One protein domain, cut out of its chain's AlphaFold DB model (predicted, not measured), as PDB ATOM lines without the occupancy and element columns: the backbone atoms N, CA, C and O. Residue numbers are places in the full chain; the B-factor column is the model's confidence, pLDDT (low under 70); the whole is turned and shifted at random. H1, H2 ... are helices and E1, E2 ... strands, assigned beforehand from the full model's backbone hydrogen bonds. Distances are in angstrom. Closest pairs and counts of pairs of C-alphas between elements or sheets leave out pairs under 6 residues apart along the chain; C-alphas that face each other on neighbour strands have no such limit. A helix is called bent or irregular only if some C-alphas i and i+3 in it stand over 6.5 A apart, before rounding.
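This is residues 13 to 64, 75 to 134 and 151 to 242 of the 244 residues of an uncharacterized protein of Oryza meyeriana var. granulata (UniProt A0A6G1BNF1). Two lobes of strands stand side by side: in one, the sheets E1 E4 E3 E2 and E5 E6 E7 curve face to face as an incompletely closed barrel; in the other, the twisted sheet E8 E9 E10 E11 is partly covered by the hairpin E12 E13, with H2 near its far end. E5 packs on E8 where the lobes meet, and residues 96 to 101, at the tip of the hairpin E6 E7, stick out. The 204 printed residues run E1 to E7, H1, E8 to E11, H2, E12, E13: thirteen named strands and two named helices, mostly strand. The first sheet is mixed and the other three antiparallel; the whole is compact, with a radius of gyration of the C-alphas of 18.9 A and spans of 61 by 48 by 33 A.

E8, residues 157 to 162, E9, 166 to 178, E10, 181 to 190, and E11, 204 to 209, form a strongly twisted sheet in that order, a meander, each strand the antiparallel neighbour of the one before. N 160 and O 168, N 173 and O 185, and N 188 and O 205 are each 2.9 A apart, within hydrogen-bond range. H2, residues 217 to 225, is on this sheet at a height of 9.7 A, over E10, and only just across the strands, at 61 degrees to E10 on the local plane; their closest C-alphas, of Val 182 and Tyr 224, are 6.8 A apart. The four sheets make a stack of sheets, face to face in turn. The hairpin of E12, residues 230 to 234, and E13, 237 to 241, has N 232 and O 239 at 2.9 A; the closest C-alphas of E8 and E12, of Gly 158 and Val 231, are 5.4 A apart. E5, residues 77 to 83, E6, 86 to 97, and E7, 100 to 111, are a second meander, with N 80 and O 88 at 2.8 A and N 91 and O 106 at 2.9 A. The closest C-alphas of E5 and E8, of Ala 81 and Leu 159, are 5.7 A apart. The last sheet runs E1, residues 13 to 19, E4, 58 to 63, E3, 45 to 51, E2, 33 to 39. E1 and E4 are parallel, with N 18 and O 61 at 2.8 A; E2 E3 E4 is a meander, with N 36 and O 48, and N 49 and O 62, at 2.9 A. The closest C-alphas of E1 and E5, of Cys 15 and Ile 79, are 7.1 A apart, and E2 and E7 are near each other. H1, residues 112 to 116, is irregular, C-alphas 113 and 116 being 7.5 A apart; 0 of 1 O i to N i+4 pairs and 0 of 2 O i to N i+3 pairs are within range, against 3 of 5 O i to N i+4 pairs in H2.

E1 begins at C-alpha 13, (116.088, 119.704, 113.395), and E13 ends at C-alpha 241, (120.162, 110.044, 94.649). From first to last C-alpha E9 measures 38.0 A, E7 35.0 A, E6 33.3 A and E10 29.2 A.

The C-alphas farthest apart, of Glu 30 and Pro 217, are 61.4 A apart. Residues 65 to 74 and 135 to 150 are not printed; the gaps are 11.4 A and 15.9 A between C-alphas. The links E1 to E2 and E10 to E11 are long. Mean pLDDT of the printed part is 82.3, with 30 residues under 70, among them 192 to 201.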
ATOM      1  N   LEU A  13     115.601 120.721 112.461       85.69
ATOM      2  CA  LEU A  13     116.088 119.704 113.395       85.69
ATOM      3  C   LEU A  13     117.606 119.580 113.283       85.69
ATOM      4  O   LEU A  13     118.142 119.550 112.175       85.69
ATOM      5  N   GLU A  14     118.283 119.471 114.422       87.06
ATOM      6  CA  GLU A  14     119.698 119.103 114.440       87.06
ATOM      7  C   GLU A  14     119.860 117.675 113.901       87.06
ATOM      8  O   GLU A  14     119.135 116.762 114.306       87.06
ATOM      9  N   CYS A  15     120.806 117.471 112.983       78.31
ATOM     10  CA  CYS A  15     121.082 116.140 112.439       78.31
ATOM     11  C   CYS A  15     121.939 115.304 113.402       78.31
ATOM     12  O   CYS A  15     121.931 114.071 113.340       78.31
ATOM     13  N   PHE A  16     122.641 115.971 114.322       81.94
ATOM     14  CA  PHE A  16     123.360 115.354 115.429       81.94
ATOM     15  C   PHE A  16     122.458 115.128 116.645       81.94
ATOM     16  O   PHE A  16     121.677 115.977 117.069       81.94
ATOM     17  N   ILE A  17     122.607 113.960 117.259       87.06
ATOM     18  CA  ILE A  17     121.820 113.569 118.425       87.06
ATOM     19  C   ILE A  17     122.714 113.619 119.658       87.06
ATOM     20  O   ILE A  17     123.769 112.982 119.713       87.06
ATOM     21  N   PHE A  18     122.268 114.351 120.673       87.06
ATOM     22  CA  PHE A  18     122.987 114.523 121.925       87.06
ATOM     23  C   PHE A  18     122.558 113.460 122.933       87.06
ATOM     24  O   PHE A  18     121.524 113.565 123.594       87.06
ATOM     25  N   ARG A  19     123.380 112.423 123.089       86.38
ATOM     26  CA  ARG A  19     123.162 111.409 124.124       86.38
ATOM     27  C   ARG A  19     123.375 111.987 125.527       86.38
ATOM     28  O   ARG A  19     124.362 112.692 125.770       86.38
ATOM     29  N   ARG A  20     122.452 111.682 126.442       85.38
ATOM     30  CA  ARG A  20     122.458 112.116 127.850       85.38
ATOM     31  C   ARG A  20     121.957 110.976 128.732       85.38
ATOM     32  O   ARG A  20     120.761 110.839 128.925       85.38
ATOM     33  N   ASP A  21     122.865 110.121 129.198       80.06
ATOM     34  CA  ASP A  21     122.494 108.910 129.953       80.06
ATOM     35  C   ASP A  21     122.200 109.167 131.437       80.06
ATOM     36  O   ASP A  21     121.679 108.276 132.105       80.06
ATOM     37  N   ASP A  22     122.549 110.346 131.955       74.81
ATOM     38  CA  ASP A  22     122.217 110.753 133.317       74.81
ATOM     39  C   ASP A  22     121.034 111.735 133.336       74.81
ATOM     40  O   ASP A  22     120.895 112.606 132.475       74.81
ATOM     41  N   ASP A  23     120.185 111.602 134.358       68.75
ATOM     42  CA  ASP A  23     118.994 112.445 134.526       68.75
ATOM     43  C   ASP A  23     119.349 113.910 134.825       68.75
ATOM     44  O   ASP A  23     118.518 114.794 134.671       68.75
ATOM     45  N   LYS A  24     120.592 114.192 135.243       68.25
ATOM     46  CA  LYS A  24     121.045 115.545 135.612       68.25
ATOM     47  C   LYS A  24     121.342 116.427 134.402       68.25
ATOM     48  O   LYS A  24     121.369 117.648 134.533       68.25
ATOM     49  N   THR A  25     121.655 115.825 133.258       71.00
ATOM     50  CA  THR A  25     122.031 116.539 132.028       71.00
ATOM     51  C   THR A  25     120.971 116.432 130.936       71.00
ATOM     52  O   THR A  25     121.099 117.085 129.893       71.00
ATOM     53  N   PHE A  26     119.930 115.627 131.161       76.31
ATOM     54  CA  PHE A  26     118.763 115.569 130.296       76.31
ATOM     55  C   PHE A  26     117.887 116.820 130.505       76.31
ATOM     56  O   PHE A  26     117.708 117.242 131.642       76.31
ATOM     57  N   PRO A  27     117.367 117.466 129.443       78.19
ATOM     58  CA  PRO A  27     116.623 118.716 129.594       78.19
ATOM     59  C   PRO A  27     115.379 118.583 130.489       78.19
ATOM     60  O   PRO A  27     114.461 117.823 130.173       78.19
ATOM     61  N   ASP A  28     115.328 119.365 131.570       68.00
ATOM     62  CA  ASP A  28     114.183 119.445 132.486       68.00
ATOM     63  C   ASP A  28     112.948 120.121 131.859       68.00
ATOM     64  O   ASP A  28     113.036 120.864 130.874       68.00
ATOM     65  N   ASP A  29     111.787 119.880 132.477       61.81
ATOM     66  CA  ASP A  29     110.458 120.354 132.046       61.81
ATOM     67  C   ASP A  29     110.274 121.883 132.118       61.81
ATOM     68  O   ASP A  29     109.265 122.419 131.665       61.81
ATOM     69  N   GLU A  30     111.251 122.615 132.659       59.66
ATOM     70  CA  GLU A  30     111.199 124.077 132.783       59.66
ATOM     71  C   GLU A  30     111.526 124.813 131.469       59.66
ATOM     72  O   GLU A  30     111.261 126.012 131.339       59.66
ATOM     73  N   LYS A  31     112.084 124.115 130.470       58.69
ATOM     74  CA  LYS A  31     112.344 124.669 129.132       58.69
ATOM     75  C   LYS A  31     111.241 124.306 128.145       58.69
ATOM     76  O   LYS A  31     110.438 123.411 128.368       58.69
ATOM     77  N   VAL A  32     111.218 125.039 127.030       66.94
ATOM     78  CA  VAL A  32     110.349 124.855 125.858       66.94
ATOM     79  C   VAL A  32     110.691 123.511 125.184       66.94
ATOM     80  O   VAL A  32     111.246 123.470 124.094       66.94
ATOM     81  N   THR A  33     110.450 122.403 125.880       76.25
ATOM     82  CA  THR A  33     110.917 121.061 125.535       76.25
ATOM     83  C   THR A  33     109.712 120.187 125.225       76.25
ATOM     84  O   THR A  33     108.805 120.063 126.044       76.25
ATOM     85  N   ILE A  34     109.693 119.553 124.054       82.19
ATOM     86  CA  ILE A  34     108.731 118.486 123.770       82.19
ATOM     87  C   ILE A  34     109.354 117.174 124.228       82.19
ATOM     88  O   ILE A  34     110.443 116.823 123.774       82.19
ATOM     89  N   ARG A  35     108.653 116.432 125.088       86.06
ATOM     90  CA  ARG A  35     109.015 115.055 125.427       86.06
ATOM     91  C   ARG A  35     108.167 114.082 124.628       86.06
ATOM     92  O   ARG A  35     106.955 114.250 124.513       86.06
ATOM     93  N   ALA A  36     108.821 113.062 124.097       88.06
ATOM     94  CA  ALA A  36     108.164 111.954 123.437       88.06
ATOM     95  C   ALA A  36     108.738 110.642 123.954       88.06
ATOM     96  O   ALA A  36     109.953 110.492 124.070       88.06
ATOM     97  N   SER A  37     107.855 109.697 124.238       88.75
ATOM     98  CA  SER A  37     108.226 108.385 124.765       88.75
ATOM     99  C   SER A  37     107.839 107.296 123.775       88.75
ATOM    100  O   SER A  37     106.896 107.443 122.989       88.75
ATOM    101  N   GLY A  38     108.578 106.195 123.790       87.94
ATOM    102  CA  GLY A  38     108.344 105.061 122.910       87.94
ATOM    103  C   GLY A  38     108.679 103.734 123.569       87.94
ATOM    104  O   GLY A  38     109.384 103.663 124.573       87.94
ATOM    105  N   LEU A  39     108.173 102.661 122.968       88.06
ATOM    106  CA  LEU A  39     108.527 101.290 123.318       88.06
ATOM    107  C   LEU A  39     109.180 100.628 122.110       88.06
ATOM    108  O   LEU A  39     108.604 100.599 121.024       88.06
ATOM    109  N   THR A  40     110.365 100.061 122.311       86.94
ATOM    110  CA  THR A  40     111.019  99.187 121.322       86.94
ATOM    111  C   THR A  40     110.177  97.949 121.016       86.94
ATOM    112  O   THR A  40     109.278  97.589 121.783       86.94
ATOM    113  N   SER A  41     110.503  97.209 119.948       83.69
ATOM    114  CA  SER A  41     109.807  95.942 119.654       83.69
ATOM    115  C   SER A  41     109.972  94.889 120.760       83.69
ATOM    116  O   SER A  41     109.186  93.944 120.844       83.69
ATOM    117  N   ARG A  42     110.965  95.062 121.642       82.88
ATOM    118  CA  ARG A  42     111.194  94.246 122.845       82.88
ATOM    119  C   ARG A  42     110.585  94.843 124.118       82.88
ATOM    120  O   ARG A  42     110.874  94.362 125.208       82.88
ATOM    121  N   LYS A  43     109.737  95.869 123.999       85.56
ATOM    122  CA  LYS A  43     109.065  96.564 125.113       85.56
ATOM    123  C   LYS A  43     110.013  97.270 126.093       85.56
ATOM    124  O   LYS A  43     109.605  97.591 127.204       85.56
ATOM    125  N   LYS A  44     111.259  97.545 125.691       85.31
ATOM    126  CA  LYS A  44     112.148  98.452 126.431       85.31
ATOM    127  C   LYS A  44     111.704  99.898 126.161       85.31
ATOM    128  O   LYS A  44     111.626 100.249 124.976       85.31
ATOM    129  N   PRO A  45     111.399 100.700 127.194       87.94
ATOM    130  CA  PRO A  45     111.057 102.106 127.026       87.94
ATOM    131  C   PRO A  45     112.278 102.942 126.645       87.94
ATOM    132  O   PRO A  45     113.413 102.597 126.986       87.94
ATOM    133  N   PHE A  46     112.027 104.031 125.930       86.88
ATOM    134  CA  PHE A  46     112.991 105.088 125.659       86.88
ATOM    135  C   PHE A  46     112.264 106.429 125.567       86.88
ATOM    136  O   PHE A  46     111.085 106.481 125.207       86.88
ATOM    137  N   ASP A  47     113.001 107.497 125.845       88.62
ATOM    138  CA  ASP A  47     112.499 108.864 125.810       88.62
ATOM    139  C   ASP A  47     113.336 109.710 124.858       88.62
ATOM    140  O   ASP A  47     114.493 109.409 124.568       88.62
ATOM    141  N   VAL A  48     112.744 110.777 124.344       89.31
ATOM    142  CA  VAL A  48     113.413 111.761 123.500       89.31
ATOM    143  C   VAL A  48     112.914 113.139 123.898       89.31
ATOM    144  O   VAL A  48     111.711 113.347 124.072       89.31
ATOM    145  N   ALA A  49     113.840 114.084 124.027       89.06
ATOM    146  CA  ALA A  49     113.536 115.484 124.267       89.06
ATOM    147  C   ALA A  49     113.952 116.330 123.061       89.06
ATOM    148  O   ALA A  49     115.101 116.289 122.619       89.06
ATOM    149  N   PHE A  50     113.013 117.130 122.566       86.56
ATOM    150  CA  PHE A  50     113.243 118.155 121.554       86.56
ATOM    151  C   PHE A  50     113.257 119.507 122.255       86.56
ATOM    152  O   PHE A  50     112.229 119.912 122.797       86.56
ATOM    153  N   CYS A  51     114.382 120.220 122.252       85.00
ATOM    154  CA  CYS A  51     114.378 121.597 122.751       85.00
ATOM    155  C   CYS A  51     113.975 122.531 121.615       85.00
ATOM    156  O   CYS A  51     114.663 122.619 120.599       85.00
ATOM    157  N   LEU A  52     112.849 123.211 121.787       78.94
ATOM    158  CA  LEU A  52     112.326 124.141 120.802       78.94
ATOM    159  C   LEU A  52     113.202 125.393 120.772       78.94
ATOM    160  O   LEU A  52     113.542 125.960 121.814       78.94
ATOM    161  N   ALA A  53     113.528 125.833 119.564       79.56
ATOM    162  CA  ALA A  53     114.172 127.109 119.310       79.56
ATOM    163  C   ALA A  53     113.246 127.958 118.430       79.56
ATOM    164  O   ALA A  53     112.516 127.433 117.594       79.56
ATOM    165  N   GLU A  54     113.226 129.276 118.603       76.06
ATOM    166  CA  GLU A  54     112.491 130.117 117.653       76.06
ATOM    167  C   GLU A  54     113.205 130.075 116.294       76.06
ATOM    168  O   GLU A  54     114.434 130.204 116.266       76.06
ATOM    169  N   PRO A  55     112.492 129.882 115.165       75.50
ATOM    170  CA  PRO A  55     113.107 129.925 113.842       75.50
ATOM    171  C   PRO A  55     113.916 131.220 113.642       75.50
ATOM    172  O   PRO A  55     113.427 132.293 114.001       75.50
ATOM    173  N   PRO A  56     115.131 131.164 113.063       75.38
ATOM    174  CA  PRO A  56     115.763 130.037 112.366       75.38
ATOM    175  C   PRO A  56     116.573 129.083 113.268       75.38
ATOM    176  O   PRO A  56     117.430 128.356 112.771       75.38
ATOM    177  N   GLY A  57     116.358 129.099 114.583       81.50
ATOM    178  CA  GLY A  57     117.068 128.246 115.528       81.50
ATOM    179  C   GLY A  57     116.938 126.752 115.214       81.50
ATOM    180  O   GLY A  57     115.890 126.278 114.775       81.50
ATOM    181  N   ILE A  58     118.026 126.024 115.459       81.94
ATOM    182  CA  ILE A  58     118.107 124.570 115.300       81.94
ATOM    183  C   ILE A  58     117.608 123.912 116.586       81.94
ATOM    184  O   ILE A  58     117.949 124.347 117.684       81.94
ATOM    185  N   PHE A  59     116.801 122.868 116.445       83.12
ATOM    186  CA  PHE A  59     116.154 122.149 117.531       83.12
ATOM    187  C   PHE A  59     117.035 120.949 117.885       83.12
ATOM    188  O   PHE A  59     117.028 119.957 117.143       83.12
ATOM    189  N   PRO A  60     117.826 121.012 118.971       85.75
ATOM    190  CA  PRO A  60     118.663 119.894 119.367       85.75
ATOM    191  C   PRO A  60     117.806 118.736 119.882       85.75
ATOM    192  O   PRO A  60     116.826 118.927 120.615       85.75
ATOM    193  N   LEU A  61     118.225 117.528 119.509       88.88
ATOM    194  CA  LEU A  61     117.614 116.283 119.947       88.88
ATOM    195  C   LEU A  61     118.439 115.649 121.061       88.88
ATOM    196  O   LEU A  61     119.617 115.344 120.861       88.88
ATOM    197  N   TYR A  62     117.807 115.390 122.202       88.69
ATOM    198  CA  TYR A  62     118.423 114.686 123.321       88.69
ATOM    199  C   TYR A  62     117.768 113.333 123.529       88.69
ATOM    200  O   TYR A  62     116.543 113.217 123.508       88.69
ATOM    201  N   VAL A  63     118.588 112.311 123.765       87.50
ATOM    202  CA  VAL A  63     118.108 110.946 124.004       87.50
ATOM    203  C   VAL A  63     118.881 110.347 125.181       87.50
ATOM    204  O   VAL A  63     120.116 110.277 125.109       87.50
ATOM    205  N   PRO A  64     118.201 109.900 126.251       85.81
ATOM    206  CA  PRO A  64     118.791 109.034 127.250       85.81
ATOM    207  C   PRO A  64     118.794 107.599 126.725       85.81
ATOM    208  O   PRO A  64     117.760 107.047 126.346       85.81
ATOM    209  N   LEU A  75     126.436 105.727 117.644       79.50
ATOM    210  CA  LEU A  75     125.166 106.071 118.266       79.50
ATOM    211  C   LEU A  75     124.049 105.161 117.712       79.50
ATOM    212  O   LEU A  75     123.841 105.102 116.493       79.50
ATOM    213  N   PRO A  76     123.314 104.440 118.579       84.44
ATOM    214  CA  PRO A  76     122.309 103.485 118.126       84.44
ATOM    215  C   PRO A  76     121.048 104.166 117.589       84.44
ATOM    216  O   PRO A  76     120.309 103.537 116.830       84.44
ATOM    217  N   PHE A  77     120.810 105.425 117.967       89.38
ATOM    218  CA  PHE A  77     119.650 106.220 117.579       89.38
ATOM    219  C   PHE A  77     119.983 107.173 116.424       89.38
ATOM    220  O   PHE A  77     121.084 107.718 116.378       89.38
ATOM    221  N   GLY A  78     119.052 107.378 115.492       90.62
ATOM    222  CA  GLY A  78     119.267 108.199 114.298       90.62
ATOM    223  C   GLY A  78     117.972 108.710 113.676       90.62
ATOM    224  O   GLY A  78     116.981 107.980 113.649       90.62
ATOM    225  N   ILE A  79     117.997 109.927 113.127       92.50
ATOM    226  CA  ILE A  79     116.984 110.394 112.171       92.50
ATOM    227  C   ILE A  79     117.285 109.731 110.821       92.50
ATOM    228  O   ILE A  79     118.434 109.699 110.386       92.50
ATOM    229  N   VAL A  80     116.261 109.171 110.184       94.19
ATOM    230  CA  VAL A  80     116.369 108.487 108.888       94.19
ATOM    231  C   VAL A  80     115.860 109.377 107.763       94.19
ATOM    232  O   VAL A  80     116.564 109.591 106.785       94.19
ATOM    233  N   ALA A  81     114.632 109.880 107.899       94.81
ATOM    234  CA  ALA A  81     113.962 110.677 106.878       94.81
ATOM    235  C   ALA A  81     112.844 111.525 107.498       94.81
ATOM    236  O   ALA A  81     112.313 111.194 108.561       94.81
ATOM    237  N   THR A  82     112.455 112.592 106.807       93.25
ATOM    238  CA  THR A  82     111.366 113.496 107.202       93.25
ATOM    239  C   THR A  82     110.465 113.779 106.007       93.25
ATOM    240  O   THR A  82     110.973 114.057 104.921       93.25
ATOM    241  N   HIS A  83     109.145 113.773 106.197       92.38
ATOM    242  CA  HIS A  83     108.205 114.289 105.199       92.38
ATOM    243  C   HIS A  83     106.964 114.866 105.879       92.38
ATOM    244  O   HIS A  83     106.277 114.163 106.622       92.38
ATOM    245  N   ARG A  84     106.653 116.136 105.583       89.69
ATOM    246  CA  ARG A  84     105.551 116.889 106.205       89.69
ATOM    247  C   ARG A  84     105.682 116.878 107.736       89.69
ATOM    248  O   ARG A  84     106.714 117.287 108.255       89.69
ATOM    249  N   HIS A  85     104.663 116.409 108.449       88.50
ATOM    250  CA  HIS A  85     104.626 116.349 109.910       88.50
ATOM    251  C   HIS A  85     105.245 115.056 110.482       88.50
ATOM    252  O   HIS A  85     105.245 114.874 111.698       88.50
ATOM    253  N   LEU A  86     105.762 114.151 109.638       91.56
ATOM    254  CA  LEU A  86     106.314 112.866 110.066       91.56
ATOM    255  C   LEU A  86     107.842 112.846 110.039       91.56
ATOM    256  O   LEU A  86     108.483 113.289 109.081       91.56
ATOM    257  N   VAL A  87     108.412 112.223 111.068       93.06
ATOM    258  CA  VAL A  87     109.844 111.935 111.176       93.06
ATOM    259  C   VAL A  87     110.041 110.442 111.411       93.06
ATOM    260  O   VAL A  87     109.448 109.862 112.322       93.06
ATOM    261  N   LEU A  88     110.887 109.820 110.590       95.12
ATOM    262  CA  LEU A  88     111.306 108.432 110.736       95.12
ATOM    263  C   LEU A  88     112.606 108.375 111.537       95.12
ATOM    264  O   LEU A  88     113.626 108.930 111.127       95.12
ATOM    265  N   PHE A  89     112.575 107.646 112.645       94.69
ATOM    266  CA  PHE A  89     113.727 107.372 113.491       94.69
ATOM    267  C   PHE A  89     114.118 105.901 113.432       94.69
ATOM    268  O   PHE A  89     113.292 105.024 113.174       94.69
ATOM    269  N   ARG A  90     115.383 105.633 113.735       93.56
ATOM    270  CA  ARG A  90     115.944 104.295 113.908       93.56
ATOM    271  C   ARG A  90     116.571 104.183 115.287       93.56
ATOM    272  O   ARG A  90     117.304 105.082 115.683       93.56
ATOM    273  N   LEU A  91     116.364 103.055 115.961       91.62
ATOM    274  CA  LEU A  91     117.116 102.635 117.143       91.62
ATOM    275  C   LEU A  91     117.663 101.224 116.912       91.62
ATOM    276  O   LEU A  91     116.901 100.306 116.618       91.62
ATOM    277  N   THR A  92     118.971 101.041 117.061       87.38
ATOM    278  CA  THR A  92     119.607  99.719 117.023       87.38
ATOM    279  C   THR A  92     119.961  99.274 118.435       87.38
ATOM    280  O   THR A  92     120.655  99.980 119.158       87.38
ATOM    281  N   SER A  93     119.508  98.095 118.840       83.06
ATOM    282  CA  SER A  93     119.938  97.450 120.082       83.06
ATOM    283  C   SER A  93     120.686  96.168 119.758       83.06
ATOM    284  O   SER A  93     120.316  95.463 118.828       83.06
ATOM    285  N   THR A  94     121.725  95.865 120.524       78.69
ATOM    286  CA  THR A  94     122.467  94.611 120.399       78.69
ATOM    287  C   THR A  94     122.019  93.682 121.517       78.69
ATOM    288  O   THR A  94     121.966  94.099 122.678       78.69
ATOM    289  N   VAL A  95     121.670  92.445 121.178       76.00
ATOM    290  CA  VAL A  95     121.197  91.442 122.134       76.00
ATOM    291  C   VAL A  95     122.038  90.179 122.012       76.00
ATOM    292  O   VAL A  95     122.403  89.787 120.909       76.00
ATOM    293  N   ASP A  96     122.346  89.564 123.150       76.19
ATOM    294  CA  ASP A  96     122.936  88.227 123.222       76.19
ATOM    295  C   ASP A  96     121.801  87.195 123.262       76.19
ATOM    296  O   ASP A  96     121.034  87.136 124.227       76.19
ATOM    297  N   GLU A  97     121.646  86.430 122.182       72.38
ATOM    298  CA  GLU A  97     120.686  85.333 122.086       72.38
ATOM    299  C   GLU A  97     121.417  84.051 121.706       72.38
ATOM    300  O   GLU A  97     121.994  83.944 120.629       72.38
ATOM    301  N   SER A  98     121.355  83.039 122.575       72.56
ATOM    302  CA  SER A  98     121.887  81.698 122.290       72.56
ATOM    303  C   SER A  98     123.361  81.685 121.848       72.56
ATOM    304  O   SER A  98     123.731  80.893 120.983       72.56
ATOM    305  N   HIS A  99     124.203  82.537 122.450       71.75
ATOM    306  CA  HIS A  99     125.616  82.733 122.094       71.75
ATOM    307  C   HIS A  99     125.860  83.416 120.733       71.75
ATOM    308  O   HIS A  99     127.003  83.457 120.271       71.75
ATOM    309  N   GLU A 100     124.827  83.986 120.107       73.06
ATOM    310  CA  GLU A 100     124.950  84.887 118.961       73.06
ATOM    311  C   GLU A 100     124.628  86.329 119.377       73.06
ATOM    312  O   GLU A 100     123.613  86.621 120.009       73.06
ATOM    313  N   ILE A 101     125.499  87.259 118.979       73.38
ATOM    314  CA  ILE A 101     125.251  88.695 119.114       73.38
ATOM    315  C   ILE A 101     124.410  89.138 117.915       73.38
ATOM    316  O   ILE A 101     124.880  89.101 116.777       73.38
ATOM    317  N   ILE A 102     123.173  89.563 118.171       76.94
ATOM    318  CA  ILE A 102     122.210  89.962 117.141       76.94
ATOM    319  C   ILE A 102     121.865  91.442 117.297       76.94
ATOM    320  O   ILE A 102     121.402  91.886 118.352       76.94
ATOM    321  N   ASP A 103     122.025  92.200 116.213       79.69
ATOM    322  CA  ASP A 103     121.530  93.570 116.131       79.69
ATOM    323  C   ASP A 103     120.045  93.590 115.756       79.69
ATOM    324  O   ASP A 103     119.605  93.039 114.745       79.69
ATOM    325  N   VAL A 104     119.260  94.275 116.578       84.81
ATOM    326  CA  VAL A 104     117.829  94.493 116.404       84.81
ATOM    327  C   VAL A 104     117.615  95.950 116.040       84.81
ATOM    328  O   VAL A 104     117.890  96.846 116.838       84.81
ATOM    329  N   GLN A 105     117.107  96.180 114.833       89.62
ATOM    330  CA  GLN A 105     116.733  97.501 114.347       89.62
ATOM    331  C   GLN A 105     115.235  97.725 114.557       89.62
ATOM    332  O   GLN A 105     114.411  97.011 113.982       89.62
ATOM    333  N   ASP A 106     114.897  98.739 115.345       91.69
ATOM    334  CA  ASP A 106     113.545  99.267 115.458       91.69
ATOM    335  C   ASP A 106     113.438 100.579 114.680       91.69
ATOM    336  O   ASP A 106     114.331 101.431 114.728       91.69
ATOM    337  N   LEU A 107     112.329 100.740 113.965       93.81
ATOM    338  CA  LEU A 107     111.988 101.963 113.253       93.81
ATOM    339  C   LEU A 107     110.761 102.591 113.899       93.81
ATOM    340  O   LEU A 107     109.823 101.880 114.262       93.81
ATOM    341  N   PHE A 108     110.756 103.913 114.021       93.81
ATOM    342  CA  PHE A 108     109.683 104.644 114.686       93.81
ATOM    343  C   PHE A 108     109.226 105.816 113.847       93.81
ATOM    344  O   PHE A 108     110.045 106.533 113.278       93.81
ATOM    345  N   ILE A 109     107.922 106.046 113.848       93.19
ATOM    346  CA  ILE A 109     107.334 107.278 113.353       93.19
ATOM    347  C   ILE A 109     107.032 108.177 114.542       93.19
ATOM    348  O   ILE A 109     106.355 107.772 115.491       93.19
ATOM    349  N   TYR A 110     107.543 109.397 114.465       91.00
ATOM    350  CA  TYR A 110     107.106 110.514 115.281       91.00
ATOM    351  C   TYR A 110     106.213 111.416 114.437       91.00
ATOM    352  O   TYR A 110     106.584 111.796 113.326       91.00
ATOM    353  N   ASP A 111     105.047 111.737 114.980       88.44
ATOM    354  CA  ASP A 111     104.063 112.620 114.371       88.44
ATOM    355  C   ASP A 111     104.063 113.955 115.123       88.44
ATOM    356  O   ASP A 111     103.597 114.048 116.260       88.44
ATOM    357  N   ALA A 112     104.612 114.983 114.479       84.38
ATOM    358  CA  ALA A 112     104.707 116.328 115.029       84.38
ATOM    359  C   ALA A 112     103.366 117.084 115.003       84.38
ATOM    360  O   ALA A 112     103.255 118.133 115.628       84.38
ATOM    361  N   SER A 113     102.334 116.585 114.316       80.25
ATOM    362  CA  SER A 113     100.988 117.176 114.377       80.25
ATOM    363  C   SER A 113     100.230 116.747 115.640       80.25
ATOM    364  O   SER A 113      99.398 117.489 116.162       80.25
ATOM    365  N   ALA A 114     100.587 115.590 116.210       73.94
ATOM    366  CA  ALA A 114      99.937 115.004 117.381       73.94
ATOM    367  C   ALA A 114     100.343 115.639 118.731       73.94
ATOM    368  O   ALA A 114     100.018 115.096 119.791       73.94
ATOM    369  N   ILE A 115     101.035 116.786 118.732       64.81
ATOM    370  CA  ILE A 115     101.522 117.469 119.949       64.81
ATOM    371  C   ILE A 115     100.369 117.933 120.865       64.81
ATOM    372  O   ILE A 115     100.570 118.135 122.058       64.81
ATOM    373  N   SER A 116      99.143 118.051 120.343       57.62
ATOM    374  CA  SER A 116      97.939 118.359 121.134       57.62
ATOM    375  C   SER A 116      97.422 117.187 121.983       57.62
ATOM    376  O   SER A 116      96.534 117.383 122.815       57.62
ATOM    377  N   SER A 117      97.960 115.974 121.802       59.03
ATOM    378  CA  SER A 117      97.668 114.824 122.664       59.03
ATOM    379  C   SER A 117      98.390 114.947 124.013       59.03
ATOM    380  O   SER A 117      99.440 115.573 124.116       59.03
ATOM    381  N   SER A 118      97.840 114.338 125.071       58.91
ATOM    382  CA  SER A 118      98.343 114.480 126.449       58.91
ATOM    383  C   SER A 118      99.792 114.011 126.658       58.91
ATOM    384  O   SER A 118     100.364 114.311 127.700       58.91
ATOM    385  N   GLN A 119     100.384 113.300 125.688       66.38
ATOM    386  CA  GLN A 119     101.822 113.046 125.589       66.38
ATOM    387  C   GLN A 119     102.162 112.575 124.158       66.38
ATOM    388  O   GLN A 119     101.620 111.551 123.734       66.38
ATOM    389  N   PRO A 120     103.051 113.256 123.408       74.25
ATOM    390  CA  PRO A 120     103.530 112.775 122.112       74.25
ATOM    391  C   PRO A 120     104.169 111.386 122.237       74.25
ATOM    392  O   PRO A 120     104.956 111.137 123.152       74.25
ATOM    393  N   GLN A 121     103.857 110.473 121.314       83.44
ATOM    394  CA  GLN A 121     104.358 109.096 121.358       83.44
ATOM    395  C   GLN A 121     105.015 108.674 120.051       83.44
ATOM    396  O   GLN A 121     104.504 108.933 118.960       83.44
ATOM    397  N   PHE A 122     106.123 107.947 120.177       89.31
ATOM    398  CA  PHE A 122     106.713 107.224 119.061       89.31
ATOM    399  C   PHE A 122     105.895 105.977 118.756       89.31
ATOM    400  O   PHE A 122     105.657 105.133 119.623       89.31
ATOM    401  N   LYS A 123     105.528 105.821 117.488       89.31
ATOM    402  CA  LYS A 123     104.855 104.623 116.998       89.31
ATOM    403  C   LYS A 123     105.884 103.709 116.344       89.31
ATOM    404  O   LYS A 123     106.465 104.061 115.320       89.31
ATOM    405  N   VAL A 124     106.113 102.540 116.936       90.75
ATOM    406  CA  VAL A 124     107.006 101.522 116.367       90.75
ATOM    407  C   VAL A 124     106.411 100.944 115.078       90.75
ATOM    408  O   VAL A 124     105.206 100.684 114.996       90.75
ATOM    409  N   LEU A 125     107.260 100.762 114.069       91.25
ATOM    410  CA  LEU A 125     106.931 100.079 112.824       91.25
ATOM    411  C   LEU A 125     107.177  98.569 112.966       91.25
ATOM    412  O   LEU A 125     108.090  98.155 113.687       91.25
ATOM    413  N   PRO A 126     106.402  97.724 112.265       89.50
ATOM    414  CA  PRO A 126     106.666  96.292 112.213       89.50
ATOM    415  C   PRO A 126     108.080  96.021 111.669       89.50
ATOM    416  O   PRO A 126     108.537  96.734 110.771       89.50
ATOM    417  N   PRO A 127     108.782  94.990 112.169       86.00
ATOM    418  CA  PRO A 127     110.090  94.620 111.641       86.00
ATOM    419  C   PRO A 127     109.969  94.111 110.200       86.00
ATOM    420  O   PRO A 127     108.991  93.454 109.839       86.00
ATOM    421  N   CYS A 128     110.992  94.361 109.382       85.69
ATOM    422  CA  CYS A 128     111.067  93.771 108.051       85.69
ATOM    423  C   CYS A 128     111.487  92.299 108.155       85.69
ATOM    424  O   CYS A 128     112.617  91.990 108.536       85.69
ATOM    425  N   THR A 129     110.580  91.389 107.807       82.12
ATOM    426  CA  THR A 129     110.832  89.936 107.743       82.12
ATOM    427  C   THR A 129     111.079  89.440 106.319       82.12
ATOM    428  O   THR A 129     111.352  88.261 106.114       82.12
ATOM    429  N   GLU A 130     110.982  90.330 105.330       78.44
ATOM    430  CA  GLU A 130     111.246  90.009 103.933       78.44
ATOM    431  C   GLU A 130     112.709  89.587 103.746       78.44
ATOM    432  O   GLU A 130     113.649  90.349 104.011       78.44
ATOM    433  N   LEU A 131     112.901  88.351 103.288       67.44
ATOM    434  CA  LEU A 131     114.222  87.780 103.064       67.44
ATOM    435  C   LEU A 131     114.910  88.416 101.852       67.44
ATOM    436  O   LEU A 131     114.284  88.945 100.931       67.44
ATOM    437  N   TYR A 132     116.239  88.316 101.835       61.34
ATOM    438  CA  TYR A 132     117.026  88.614 100.647       61.34
ATOM    439  C   TYR A 132     116.584  87.710  99.500       61.34
ATOM    440  O   TYR A 132     116.856  86.511  99.490       61.34
ATOM    441  N   ASN A 133     115.909  88.296  98.519       55.09
ATOM    442  CA  ASN A 133     115.498  87.589  97.325       55.09
ATOM    443  C   ASN A 133     116.698  87.562  96.367       55.09
ATOM    444  O   ASN A 133     116.742  88.298  95.379       55.09
ATOM    445  N   TYR A 134     117.724  86.779  96.718       53.56
ATOM    446  CA  TYR A 134     118.795  86.433  95.789       53.56
ATOM    447  C   TYR A 134     118.134  85.669  94.639       53.56
ATOM    448  O   TYR A 134     117.392  84.719  94.875       53.56
ATOM    449  N   VAL A 151     117.912  93.862 108.853       82.88
ATOM    450  CA  VAL A 151     118.412  95.223 109.079       82.88
ATOM    451  C   VAL A 151     118.364  95.982 107.752       82.88
ATOM    452  O   VAL A 151     119.028  95.594 106.788       82.88
ATOM    453  N   LEU A 152     117.551  97.035 107.692       87.12
ATOM    454  CA  LEU A 152     117.407  97.905 106.526       87.12
ATOM    455  C   LEU A 152     118.537  98.943 106.497       87.12
ATOM    456  O   LEU A 152     118.970  99.454 107.538       87.12
ATOM    457  N   MET A 153     119.023  99.265 105.297       87.81
ATOM    458  CA  MET A 153     120.081 100.248 105.096       87.81
ATOM    459  C   MET A 153     119.507 101.659 105.182       87.81
ATOM    460  O   MET A 153     118.959 102.182 104.219       87.81
ATOM    461  N   VAL A 154     119.686 102.289 106.343       87.81
ATOM    462  CA  VAL A 154     119.141 103.617 106.679       87.81
ATOM    463  C   VAL A 154     119.425 104.680 105.611       87.81
ATOM    464  O   VAL A 154     118.543 105.466 105.301       87.81
ATOM    465  N   ARG A 155     120.623 104.679 105.006       89.44
ATOM    466  CA  ARG A 155     120.984 105.630 103.933       89.44
ATOM    467  C   ARG A 155     120.125 105.503 102.673       89.44
ATOM    468  O   ARG A 155     119.959 106.472 101.949       89.44
ATOM    469  N   SER A 156     119.570 104.320 102.434       93.94
ATOM    470  CA  SER A 156     118.707 104.032 101.291       93.94
ATOM    471  C   SER A 156     117.227 104.052 101.653       93.94
ATOM    472  O   SER A 156     116.412 103.571 100.866       93.94
ATOM    473  N   MET A 157     116.867 104.563 102.831       96.19
ATOM    474  CA  MET A 157     115.484 104.628 103.283       96.19
ATOM    475  C   MET A 157     114.871 106.008 103.060       96.19
ATOM    476  O   MET A 157     115.491 107.026 103.344       96.19
ATOM    477  N   GLY A 158     113.621 106.024 102.610       96.75
ATOM    478  CA  GLY A 158     112.803 107.223 102.469       96.75
ATOM    479  C   GLY A 158     111.482 107.111 103.222       96.75
ATOM    480  O   GLY A 158     111.006 106.013 103.521       96.75
ATOM    481  N   LEU A 159     110.885 108.269 103.495       96.44
ATOM    482  CA  LEU A 159     109.563 108.424 104.093       96.44
ATOM    483  C   LEU A 159     108.718 109.316 103.185       96.44
ATOM    484  O   LEU A 159     109.153 110.401 102.811       96.44
ATOM    485  N   LEU A 160     107.503 108.876 102.870       95.50
ATOM    486  CA  LEU A 160     106.553 109.626 102.058       95.50
ATOM    487  C   LEU A 160     105.179 109.630 102.730       95.50
ATOM    488  O   LEU A 160     104.441 108.657 102.641       95.50
ATOM    489  N   CYS A 161     104.843 110.725 103.403       92.25
ATOM    490  CA  CYS A 161     103.481 111.055 103.840       92.25
ATOM    491  C   CYS A 161     102.580 111.536 102.682       92.25
ATOM    492  O   CYS A 161     102.984 112.418 101.919       92.25
ATOM    493  N   ARG A 162     101.354 111.011 102.605       85.69
ATOM    494  CA  ARG A 162     100.280 111.394 101.686       85.69
ATOM    495  C   ARG A 162      99.022 111.751 102.486       85.69
ATOM    496  O   ARG A 162      98.637 111.017 103.384       85.69
ATOM    497  N   ASP A 163      98.393 112.871 102.127       75.81
ATOM    498  CA  ASP A 163      97.058 113.279 102.603       75.81
ATOM    499  C   ASP A 163      96.863 113.232 104.134       75.81
ATOM    500  O   ASP A 163      95.792 112.922 104.631       75.81
ATOM    501  N   GLU A 164      97.930 113.548 104.873       72.12
ATOM    502  CA  GLU A 164      98.026 113.639 106.341       72.12
ATOM    503  C   GLU A 164      97.823 112.344 107.147       72.12
ATOM    504  O   GLU A 164      98.378 112.228 108.235       72.12
ATOM    505  N   GLU A 165      97.128 111.348 106.608       74.94
ATOM    506  CA  GLU A 165      96.789 110.116 107.332       74.94
ATOM    507  C   GLU A 165      97.623 108.903 106.903       74.94
ATOM    508  O   GLU A 165      97.863 107.989 107.696       74.94
ATOM    509  N   GLU A 166      98.090 108.886 105.652       88.00
ATOM    510  CA  GLU A 166      98.831 107.762 105.093       88.00
ATOM    511  C   GLU A 166     100.311 108.094 104.931       88.00
ATOM    512  O   GLU A 166     100.716 109.213 104.612       88.00
ATOM    513  N   PHE A 167     101.162 107.093 105.101       92.50
ATOM    514  CA  PHE A 167     102.558 107.201 104.732       92.50
ATOM    515  C   PHE A 167     103.121 105.869 104.244       92.50
ATOM    516  O   PHE A 167     102.625 104.780 104.545       92.50
ATOM    517  N   ALA A 168     104.210 105.967 103.493       94.50
ATOM    518  CA  ALA A 168     105.036 104.843 103.108       94.50
ATOM    519  C   ALA A 168     106.469 105.041 103.604       94.50
ATOM    520  O   ALA A 168     107.019 106.140 103.531       94.50
ATOM    521  N   VAL A 169     107.079 103.958 104.073       95.88
ATOM    522  CA  VAL A 169     108.521 103.860 104.301       95.88
ATOM    523  C   VAL A 169     109.075 102.889 103.278       95.88
ATOM    524  O   VAL A 169     108.516 101.805 103.102       95.88
ATOM    525  N   ALA A 170     110.155 103.264 102.600       96.19
ATOM    526  CA  ALA A 170     110.736 102.421 101.567       96.19
ATOM    527  C   ALA A 170     112.263 102.373 101.625       96.19
ATOM    528  O   ALA A 170     112.891 103.408 101.804       96.19
ATOM    529  N   GLU A 171     112.852 101.193 101.421       95.56
ATOM    530  CA  GLU A 171     114.285 101.001 101.152       95.56
ATOM    531  C   GLU A 171     114.472 100.577  99.689       95.56
ATOM    532  O   GLU A 171     113.885  99.575  99.268       95.56
ATOM    533  N   LEU A 172     115.322 101.276  98.930       94.62
ATOM    534  CA  LEU A 172     115.802 100.803  97.627       94.62
ATOM    535  C   LEU A 172     117.146 100.098  97.792       94.62
ATOM    536  O   LEU A 172     118.096 100.657  98.342       94.62
ATOM    537  N   LYS A 173     117.256  98.883  97.256       89.00
ATOM    538  CA  LYS A 173     118.509  98.134  97.225       89.00
ATOM    539  C   LYS A 173     118.805  97.638  95.821       89.00
ATOM    540  O   LYS A 173     117.974  96.980  95.194       89.00
ATOM    541  N   LEU A 174     120.016  97.925  95.356       87.31
ATOM    542  CA  LEU A 174     120.552  97.360  94.129       87.31
ATOM    543  C   LEU A 174     121.383  96.117  94.453       87.31
ATOM    544  O   LEU A 174     122.234  96.127  95.344       87.31
ATOM    545  N   TYR A 175     121.130  95.044  93.716       83.12
ATOM    546  CA  TYR A 175     121.875  93.796  93.778       83.12
ATOM    547  C   TYR A 175     122.671  93.626  92.498       83.12
ATOM    548  O   TYR A 175     122.130  93.709  91.398       83.12
ATOM    549  N   ARG A 176     123.961  93.359  92.660       80.81
ATOM    550  CA  ARG A 176     124.908  93.179  91.565       80.81
ATOM    551  C   ARG A 176     125.145  91.685  91.400       80.81
ATOM    552  O   ARG A 176     125.657  91.049  92.318       80.81
ATOM    553  N   PHE A 177     124.753  91.128  90.260       73.50
ATOM    554  CA  PHE A 177     124.955  89.705  89.961       73.50
ATOM    555  C   PHE A 177     126.153  89.489  89.039       73.50
ATOM    556  O   PHE A 177     126.867  88.498  89.170       73.50
ATOM    557  N   SER A 178     126.401  90.428  88.127       71.25
ATOM    558  CA  SER A 178     127.574  90.439  87.255       71.25
ATOM    559  C   SER A 178     127.933  91.872  86.852       71.25
ATOM    560  O   SER A 178     127.229  92.815  87.210       71.25
ATOM    561  N   ALA A 179     129.009  92.042  86.079       69.00
ATOM    562  CA  ALA A 179     129.421  93.344  85.547       69.00
ATOM    563  C   ALA A 179     128.379  94.000  84.615       69.00
ATOM    564  O   ALA A 179     128.496  95.183  84.318       69.00
ATOM    565  N   VAL A 180     127.380  93.243  84.147       70.75
ATOM    566  CA  VAL A 180     126.334  93.710  83.219       70.75
ATOM    567  C   VAL A 180     124.916  93.467  83.744       70.75
ATOM    568  O   VAL A 180     123.947  93.779  83.059       70.75
ATOM    569  N   GLU A 181     124.771  92.904  84.948       78.88
ATOM    570  CA  GLU A 181     123.469  92.575  85.528       78.88
ATOM    571  C   GLU A 181     123.331  93.176  86.928       78.88
ATOM    572  O   GLU A 181     123.944  92.716  87.900       78.88
ATOM    573  N   VAL A 182     122.470  94.191  87.008       84.31
ATOM    574  CA  VAL A 182     122.037  94.844  88.244       84.31
ATOM    575  C   VAL A 182     120.526  94.670  88.369       84.31
ATOM    576  O   VAL A 182     119.794  94.830  87.395       84.31
ATOM    577  N   GLN A 183     120.051  94.336  89.565       86.94
ATOM    578  CA  GLN A 183     118.626  94.250  89.880       86.94
ATOM    579  C   GLN A 183     118.271  95.245  90.975       86.94
ATOM    580  O   GLN A 183     118.980  95.346  91.972       86.94
ATOM    581  N   ALA A 184     117.138  95.920  90.825       89.75
ATOM    582  CA  ALA A 184     116.591  96.803  91.841       89.75
ATOM    583  C   ALA A 184     115.473  96.099  92.612       89.75
ATOM    584  O   ALA A 184     114.552  95.532  92.018       89.75
ATOM    585  N   GLN A 185     115.542  96.139  93.941       91.69
ATOM    586  CA  GLN A 185     114.445  95.721  94.809       91.69
ATOM    587  C   GLN A 185     114.067  96.855  95.748       91.69
ATOM    588  O   GLN A 185     114.928  97.509  96.335       91.69
ATOM    589  N   LEU A 186     112.765  97.044  95.895       93.56
ATOM    590  CA  LEU A 186     112.157  98.012  96.781       93.56
ATOM    591  C   LEU A 186     111.449  97.265  97.907       93.56
ATOM    592  O   LEU A 186     110.614  96.399  97.646       93.56
ATOM    593  N   TYR A 187     111.773  97.609  99.144       93.62
ATOM    594  CA  TYR A 187     111.084  97.120 100.333       93.62
ATOM    595  C   TYR A 187     110.183  98.233 100.813       93.62
ATOM    596  O   TYR A 187     110.689  99.297 101.148       93.62
ATOM    597  N   VAL A 188     108.872  98.014 100.825       94.06
ATOM    598  CA  VAL A 188     107.895  99.055 101.148       94.06
ATOM    599  C   VAL A 188     107.026  98.602 102.303       94.06
ATOM    600  O   VAL A 188     106.427  97.530 102.254       94.06
ATOM    601  N   LEU A 189     106.908  99.462 103.302       93.81
ATOM    602  CA  LEU A 189     105.861  99.414 104.304       93.81
ATOM    603  C   LEU A 189     104.894 100.565 104.038       93.81
ATOM    604  O   LEU A 189     105.314 101.717 103.961       93.81
ATOM    605  N   ARG A 190     103.603 100.260 103.924       91.25
ATOM    606  CA  ARG A 190     102.534 101.265 103.857       91.25
ATOM    607  C   ARG A 190     101.757 101.238 105.164       91.25
ATOM    608  O   ARG A 190     101.459 100.154 105.668       91.25
ATOM    609  N   SER A 191     101.446 102.404 105.715       87.25
ATOM    610  CA  SER A 191     100.574 102.501 106.882       87.25
ATOM    611  C   SER A 191      99.144 102.123 106.504       87.25
ATOM    612  O   SER A 191      98.602 102.671 105.546       87.25
ATOM    613  N   CYS A 192      98.510 101.229 107.262       69.88
ATOM    614  CA  CYS A 192      97.064 101.035 107.173       69.88
ATOM    615  C   CYS A 192      96.334 102.076 108.033       69.88
ATOM    616  O   CYS A 192      96.750 102.344 109.159       69.88
ATOM    617  N   ALA A 193      95.190 102.571 107.550       55.50
ATOM    618  CA  ALA A 193      94.346 103.567 108.223       55.50
ATOM    619  C   ALA A 193      93.830 103.158 109.626       55.50
ATOM    620  O   ALA A 193      93.309 103.987 110.365       55.50
ATOM    621  N   SER A 194      93.981 101.895 110.052       51.09
ATOM    622  CA  SER A 194      93.620 101.472 111.413       51.09
ATOM    623  C   SER A 194      94.776 101.709 112.395       51.09
ATOM    624  O   SER A 194      95.473 100.776 112.808       51.09
ATOM    625  N   THR A 195      95.005 102.957 112.796       51.66
ATOM    626  CA  THR A 195      95.932 103.268 113.893       51.66
ATOM    627  C   THR A 195      95.255 102.991 115.236       51.66
ATOM    628  O   THR A 195      94.627 103.863 115.830       51.66
ATOM    629  N   GLY A 196      95.347 101.750 115.717       52.31
ATOM    630  CA  GLY A 196      95.001 101.415 117.097       52.31
ATOM    631  C   GLY A 196      96.124 101.801 118.075       52.31
ATOM    632  O   GLY A 196      97.259 102.040 117.661       52.31
ATOM    633  N   PRO A 197      95.873 101.771 119.396       51.84
ATOM    634  CA  PRO A 197      96.870 102.090 120.430       51.84
ATOM    635  C   PRO A 197      98.052 101.098 120.518       51.84
ATOM    636  O   PRO A 197      98.879 101.206 121.416       51.84
ATOM    637  N   ARG A 198      98.139 100.102 119.622       53.00
ATOM    638  CA  ARG A 198      99.156  99.031 119.632       53.00
ATOM    639  C   ARG A 198     100.301  99.231 118.626       53.00
ATOM    640  O   ARG A 198     101.137  98.340 118.507       53.00
ATOM    641  N   GLY A 199     100.361 100.371 117.936       60.09
ATOM    642  CA  GLY A 199     101.390 100.677 116.936       60.09
ATOM    643  C   GLY A 199     100.825 100.795 115.521       60.09
ATOM    644  O   GLY A 199      99.610 100.776 115.318       60.09
ATOM    645  N   ILE A 200     101.709 100.961 114.537       68.50
ATOM    646  CA  ILE A 200     101.295 101.110 113.137       68.50
ATOM    647  C   ILE A 200     101.122  99.722 112.532       68.50
ATOM    648  O   ILE A 200     102.062  98.933 112.468       68.50
ATOM    649  N   HIS A 201      99.901  99.429 112.090       69.81
ATOM    650  CA  HIS A 201      99.595  98.196 111.382       69.81
ATOM    651  C   HIS A 201     100.043  98.309 109.919       69.81
ATOM    652  O   HIS A 201      99.773  99.305 109.247       69.81
ATOM    653  N   GLY A 202     100.730  97.277 109.434       75.38
ATOM    654  CA  GLY A 202     101.210  97.164 108.061       75.38
ATOM    655  C   GLY A 202     102.117  95.947 107.908       75.38
ATOM    656  O   GLY A 202     102.561  95.362 108.898       75.38
ATOM    657  N   SER A 203     102.392  95.554 106.671       83.88
ATOM    658  CA  SER A 203     103.367  94.512 106.350       83.88
ATOM    659  C   SER A 203     104.374  95.049 105.351       83.88
ATOM    660  O   SER A 203     104.028  95.826 104.460       83.88
ATOM    661  N   TRP A 204     105.627  94.639 105.517       90.12
ATOM    662  CA  TRP A 204     106.652  94.907 104.521       90.12
ATOM    663  C   TRP A 204     106.382  94.068 103.280       90.12
ATOM    664  O   TRP A 204     106.037  92.894 103.377       90.12
ATOM    665  N   HIS A 205     106.563  94.680 102.118       90.19
ATOM    666  CA  HIS A 205     106.441  94.019 100.831       90.19
ATOM    667  C   HIS A 205     107.690  94.269 100.001       90.19
ATOM    668  O   HIS A 205     108.148  95.407  99.887       90.19
ATOM    669  N   THR A 206     108.208  93.210  99.385       90.06
ATOM    670  CA  THR A 206     109.303  93.310  98.421       90.06
ATOM    671  C   THR A 206     108.761  93.412  97.004       90.06
ATOM    672  O   THR A 206     107.952  92.594  96.570       90.06
ATOM    673  N   MET A 207     109.262  94.379  96.243       90.19
ATOM    674  CA  MET A 207     108.961  94.562  94.828       90.19
ATOM    675  C   MET A 207     110.260  94.574  94.026       90.19
ATOM    676  O   MET A 207     111.221  95.234  94.411       90.19
ATOM    677  N   ARG A 208     110.303  93.863  92.896       89.88
ATOM    678  CA  ARG A 208     111.382  94.026  91.912       89.88
ATOM    679  C   ARG A 208     111.025  95.188  90.999       89.88
ATOM    680  O   ARG A 208     109.919  95.212  90.463       89.88
ATOM    681  N   LEU A 209     111.947  96.126  90.829       89.25
ATOM    682  CA  LEU A 209     111.741  97.284  89.970       89.25
ATOM    683  C   LEU A 209     112.437  97.074  88.619       89.25
ATOM    684  O   LEU A 209     113.575  96.592  88.596       89.25
ATOM    685  N   PRO A 210     111.788  97.433  87.497       88.69
ATOM    686  CA  PRO A 210     112.484  97.533  86.226       88.69
ATOM    687  C   PRO A 210     113.506  98.673  86.298       88.69
ATOM    688  O   PRO A 210     113.238  99.729  86.869       88.69
ATOM    689  N   ILE A 211     114.680  98.455  85.709       86.25
ATOM    690  CA  ILE A 211     115.697  99.494  85.560       86.25
ATOM    691  C   ILE A 211     115.604 100.021  84.134       86.25
ATOM    692  O   ILE A 211     115.817  99.278  83.173       86.25
ATOM    693  N   HIS A 212     115.295 101.306  84.006       84.19
ATOM    694  CA  HIS A 212     115.292 102.007  82.732       84.19
ATOM    695  C   HIS A 212     116.509 102.922  82.671       84.19
ATOM    696  O   HIS A 212     116.627 103.862  83.454       84.19
ATOM    697  N   VAL A 213     117.423 102.627  81.749       78.88
ATOM    698  CA  VAL A 213     118.593 103.465  81.481       78.88
ATOM    699  C   VAL A 213     118.257 104.366  80.301       78.88
ATOM    700  O   VAL A 213     118.018 103.884  79.194       78.88
ATOM    701  N   HIS A 214     118.219 105.672  80.543       76.06
ATOM    702  CA  HIS A 214     118.090 106.671  79.491       76.06
ATOM    703  C   HIS A 214     119.485 107.183  79.131       76.06
ATOM    704  O   HIS A 214     120.148 107.766  79.980       76.06
ATOM    705  N   GLY A 215     119.924 106.976  77.887       74.12
ATOM    706  CA  GLY A 215     121.235 107.438  77.427       74.12
ATOM    707  C   GLY A 215     122.119 106.317  76.890       74.12
ATOM    708  O   GLY A 215     121.685 105.522  76.055       74.12
ATOM    709  N   ASN A 216     123.383 106.295  77.308       71.19
ATOM    710  CA  ASN A 216     124.386 105.389  76.766       71.19
ATOM    711  C   ASN A 216     124.232 103.998  77.411       71.19
ATOM    712  O   ASN A 216     124.236 103.886  78.632       71.19
ATOM    713  N   PRO A 217     124.181 102.896  76.644       64.31
ATOM    714  CA  PRO A 217     124.144 101.540  77.203       64.31
ATOM    715  C   PRO A 217     125.306 101.212  78.159       64.31
ATOM    716  O   PRO A 217     125.189 100.315  78.990       64.31
ATOM    717  N   ARG A 218     126.429 101.942  78.065       64.06
ATOM    718  CA  ARG A 218     127.557 101.843  79.008       64.06
ATOM    719  C   ARG A 218     127.250 102.418  80.398       64.06
ATOM    720  O   ARG A 218     127.976 102.095  81.334       64.06
ATOM    721  N   ASP A 219     126.171 103.178  80.560       69.06
ATOM    722  CA  ASP A 219     125.744 103.748  81.844       69.06
ATOM    723  C   ASP A 219     125.281 102.656  82.827       69.06
ATOM    724  O   ASP A 219     125.257 102.876  84.036       69.06
ATOM    725  N   MET A 220     125.031 101.420  82.364       70.06
ATOM    726  CA  MET A 220     124.819 100.280  83.268       70.06
ATOM    727  C   MET A 220     126.008 100.027  84.210       70.06
ATOM    728  O   MET A 220     125.798  99.546  85.322       70.06
ATOM    729  N   TYR A 221     127.240 100.381  83.818       73.69
ATOM    730  CA  TYR A 221     128.391 100.308  84.724       73.69
ATOM    731  C   TYR A 221     128.303 101.327  85.869       73.69
ATOM    732  O   TYR A 221     128.801 101.041  86.954       73.69
ATOM    733  N   GLN A 222     127.631 102.468  85.684       77.06
ATOM    734  CA  GLN A 222     127.409 103.442  86.765       77.06
ATOM    735  C   GLN A 222     126.452 102.875  87.823       77.06
ATOM    736  O   GLN A 222     126.647 103.052  89.020       77.06
ATOM    737  N   LEU A 223     125.471 102.064  87.411       81.44
ATOM    738  CA  LEU A 223     124.615 101.335  88.355       81.44
ATOM    739  C   LEU A 223     125.388 100.280  89.162       81.44
ATOM    740  O   LEU A 223     124.977  99.908  90.263       81.44
ATOM    741  N   TYR A 224     126.512  99.788  88.633       78.88
ATOM    742  CA  TYR A 224     127.400  98.909  89.386       78.88
ATOM    743  C   TYR A 224     128.129  99.667  90.501       78.88
ATOM    744  O   TYR A 224     128.346  99.094  91.565       78.88
ATOM    745  N   SER A 225     128.471 100.942  90.312       80.94
ATOM    746  CA  SER A 225     129.034 101.781  91.379       80.94
ATOM    747  C   SER A 225     127.981 102.414  92.284       80.94
ATOM    748  O   SER A 225     128.358 102.876  93.355       80.94
ATOM    749  N   TRP A 226     126.694 102.340  91.915       87.12
ATOM    750  CA  TRP A 226     125.624 103.043  92.620       87.12
ATOM    751  C   TRP A 226     125.672 102.868  94.137       87.12
ATOM    752  O   TRP A 226     125.660 101.738  94.652       87.12
ATOM    753  N   ASN A 227     125.624 103.987  94.841       89.06
ATOM    754  CA  ASN A 227     125.499 104.081  96.276       89.06
ATOM    755  C   ASN A 227     124.554 105.233  96.632       89.06
ATOM    756  O   ASN A 227     124.839 106.388  96.361       89.06
ATOM    757  N   THR A 228     123.433 104.932  97.289       93.19
ATOM    758  CA  THR A 228     122.507 105.991  97.701       93.19
ATOM    759  C   THR A 228     123.164 106.892  98.748       93.19
ATOM    760  O   THR A 228     123.481 106.441  99.855       93.19
ATOM    761  N   ASP A 229     123.290 108.174  98.424       92.62
ATOM    762  CA  ASP A 229     123.741 109.211  99.347       92.62
ATOM    763  C   ASP A 229     122.574 109.875 100.073       92.62
ATOM    764  O   ASP A 229     122.676 110.200 101.259       92.62
ATOM    765  N   THR A 230     121.447 110.065  99.380       93.19
ATOM    766  CA  THR A 230     120.235 110.630  99.976       93.19
ATOM    767  C   THR A 230     118.957 110.104  99.331       93.19
ATOM    768  O   THR A 230     118.952 109.617  98.197       93.19
ATOM    769  N   VAL A 231     117.852 110.236 100.061       96.62
ATOM    770  CA  VAL A 231     116.504 109.949  99.576       96.62
ATOM    771  C   VAL A 231     115.638 111.164  99.851       96.62
ATOM    772  O   VAL A 231     115.470 111.554 101.006       96.62
ATOM    773  N   ILE A 232     115.081 111.753  98.797       94.88
ATOM    774  CA  ILE A 232     114.220 112.929  98.912       94.88
ATOM    775  C   ILE A 232     112.786 112.584  98.501       94.88
ATOM    776  O   ILE A 232     112.582 111.929  97.476       94.88
ATOM    777  N   PRO A 233     111.774 113.001  99.275       94.25
ATOM    778  CA  PRO A 233     110.410 113.036  98.782       94.25
ATOM    779  C   PRO A 233     110.246 114.214  97.812       94.25
ATOM    780  O   PRO A 233     110.670 115.333  98.101       94.25
ATOM    781  N   PHE A 234     109.618 113.966  96.667       91.81
ATOM    782  CA  PHE A 234     109.248 114.993  95.698       91.81
ATOM    783  C   PHE A 234     107.835 114.717  95.194       91.81
ATOM    784  O   PHE A 234     107.580 113.675  94.589       91.81
ATOM    785  N   ASP A 235     106.915 115.645  95.470       88.62
ATOM    786  CA  ASP A 235     105.481 115.453  95.238       88.62
ATOM    787  C   ASP A 235     104.989 114.137  95.883       88.62
ATOM    788  O   ASP A 235     105.114 113.961  97.097       88.62
ATOM    789  N   ASN A 236     104.497 113.188  95.086       89.38
ATOM    790  CA  ASN A 236     104.041 111.875  95.538       89.38
ATOM    791  C   ASN A 236     105.048 110.755  95.217       89.38
ATOM    792  O   ASN A 236     104.662 109.599  95.024       89.38
ATOM    793  N   GLN A 237     106.337 111.087  95.127       93.12
ATOM    794  CA  GLN A 237     107.406 110.158  94.766       93.12
ATOM    795  C   GLN A 237     108.562 110.211  95.767       93.12
ATOM    796  O   GLN A 237     108.786 111.215  96.442       93.12
ATOM    797  N   LEU A 238     109.311 109.111  95.848       95.88
ATOM    798  CA  LEU A 238     110.612 109.059  96.510       95.88
ATOM    799  C   LEU A 238     111.697 108.968  95.441       95.88
ATOM    800  O   LEU A 238     111.614 108.134  94.537       95.88
ATOM    801  N   CYS A 239     112.716 109.813  95.562       96.25
ATOM    802  CA  CYS A 239     113.864 109.847  94.669       96.25
ATOM    803  C   CYS A 239     115.116 109.448  95.449       96.25
ATOM    804  O   CYS A 239     115.477 110.106  96.423       96.25
ATOM    805  N   TRP A 240     115.780 108.383  95.006       96.06
ATOM    806  CA  TRP A 240     117.085 107.967  95.514       96.06
ATOM    807  C   TRP A 240     118.163 108.617  94.663       96.06
ATOM    808  O   TRP A 240     118.101 108.536  93.436       96.06
ATOM    809  N   ILE A 241     119.121 109.266  95.313       94.75
ATOM    810  CA  ILE A 241     120.162 110.044  94.649       94.75
ATOM    811  C   ILE A 241     121.521 109.473  95.037       94.75
ATOM    812  O   ILE A 241     121.799 109.257  96.221       94.75
ATOM    813  N   ASP A 242     122.338 109.251  94.019       92.44
ATOM    814  CA  ASP A 242     123.776 109.033  94.105       92.44
ATOM    815  C   ASP A 242     124.455 110.285  93.539       92.44
ATOM    816  O   ASP A 242     124.093 110.743  92.449       92.44
TER     817      ASP A 242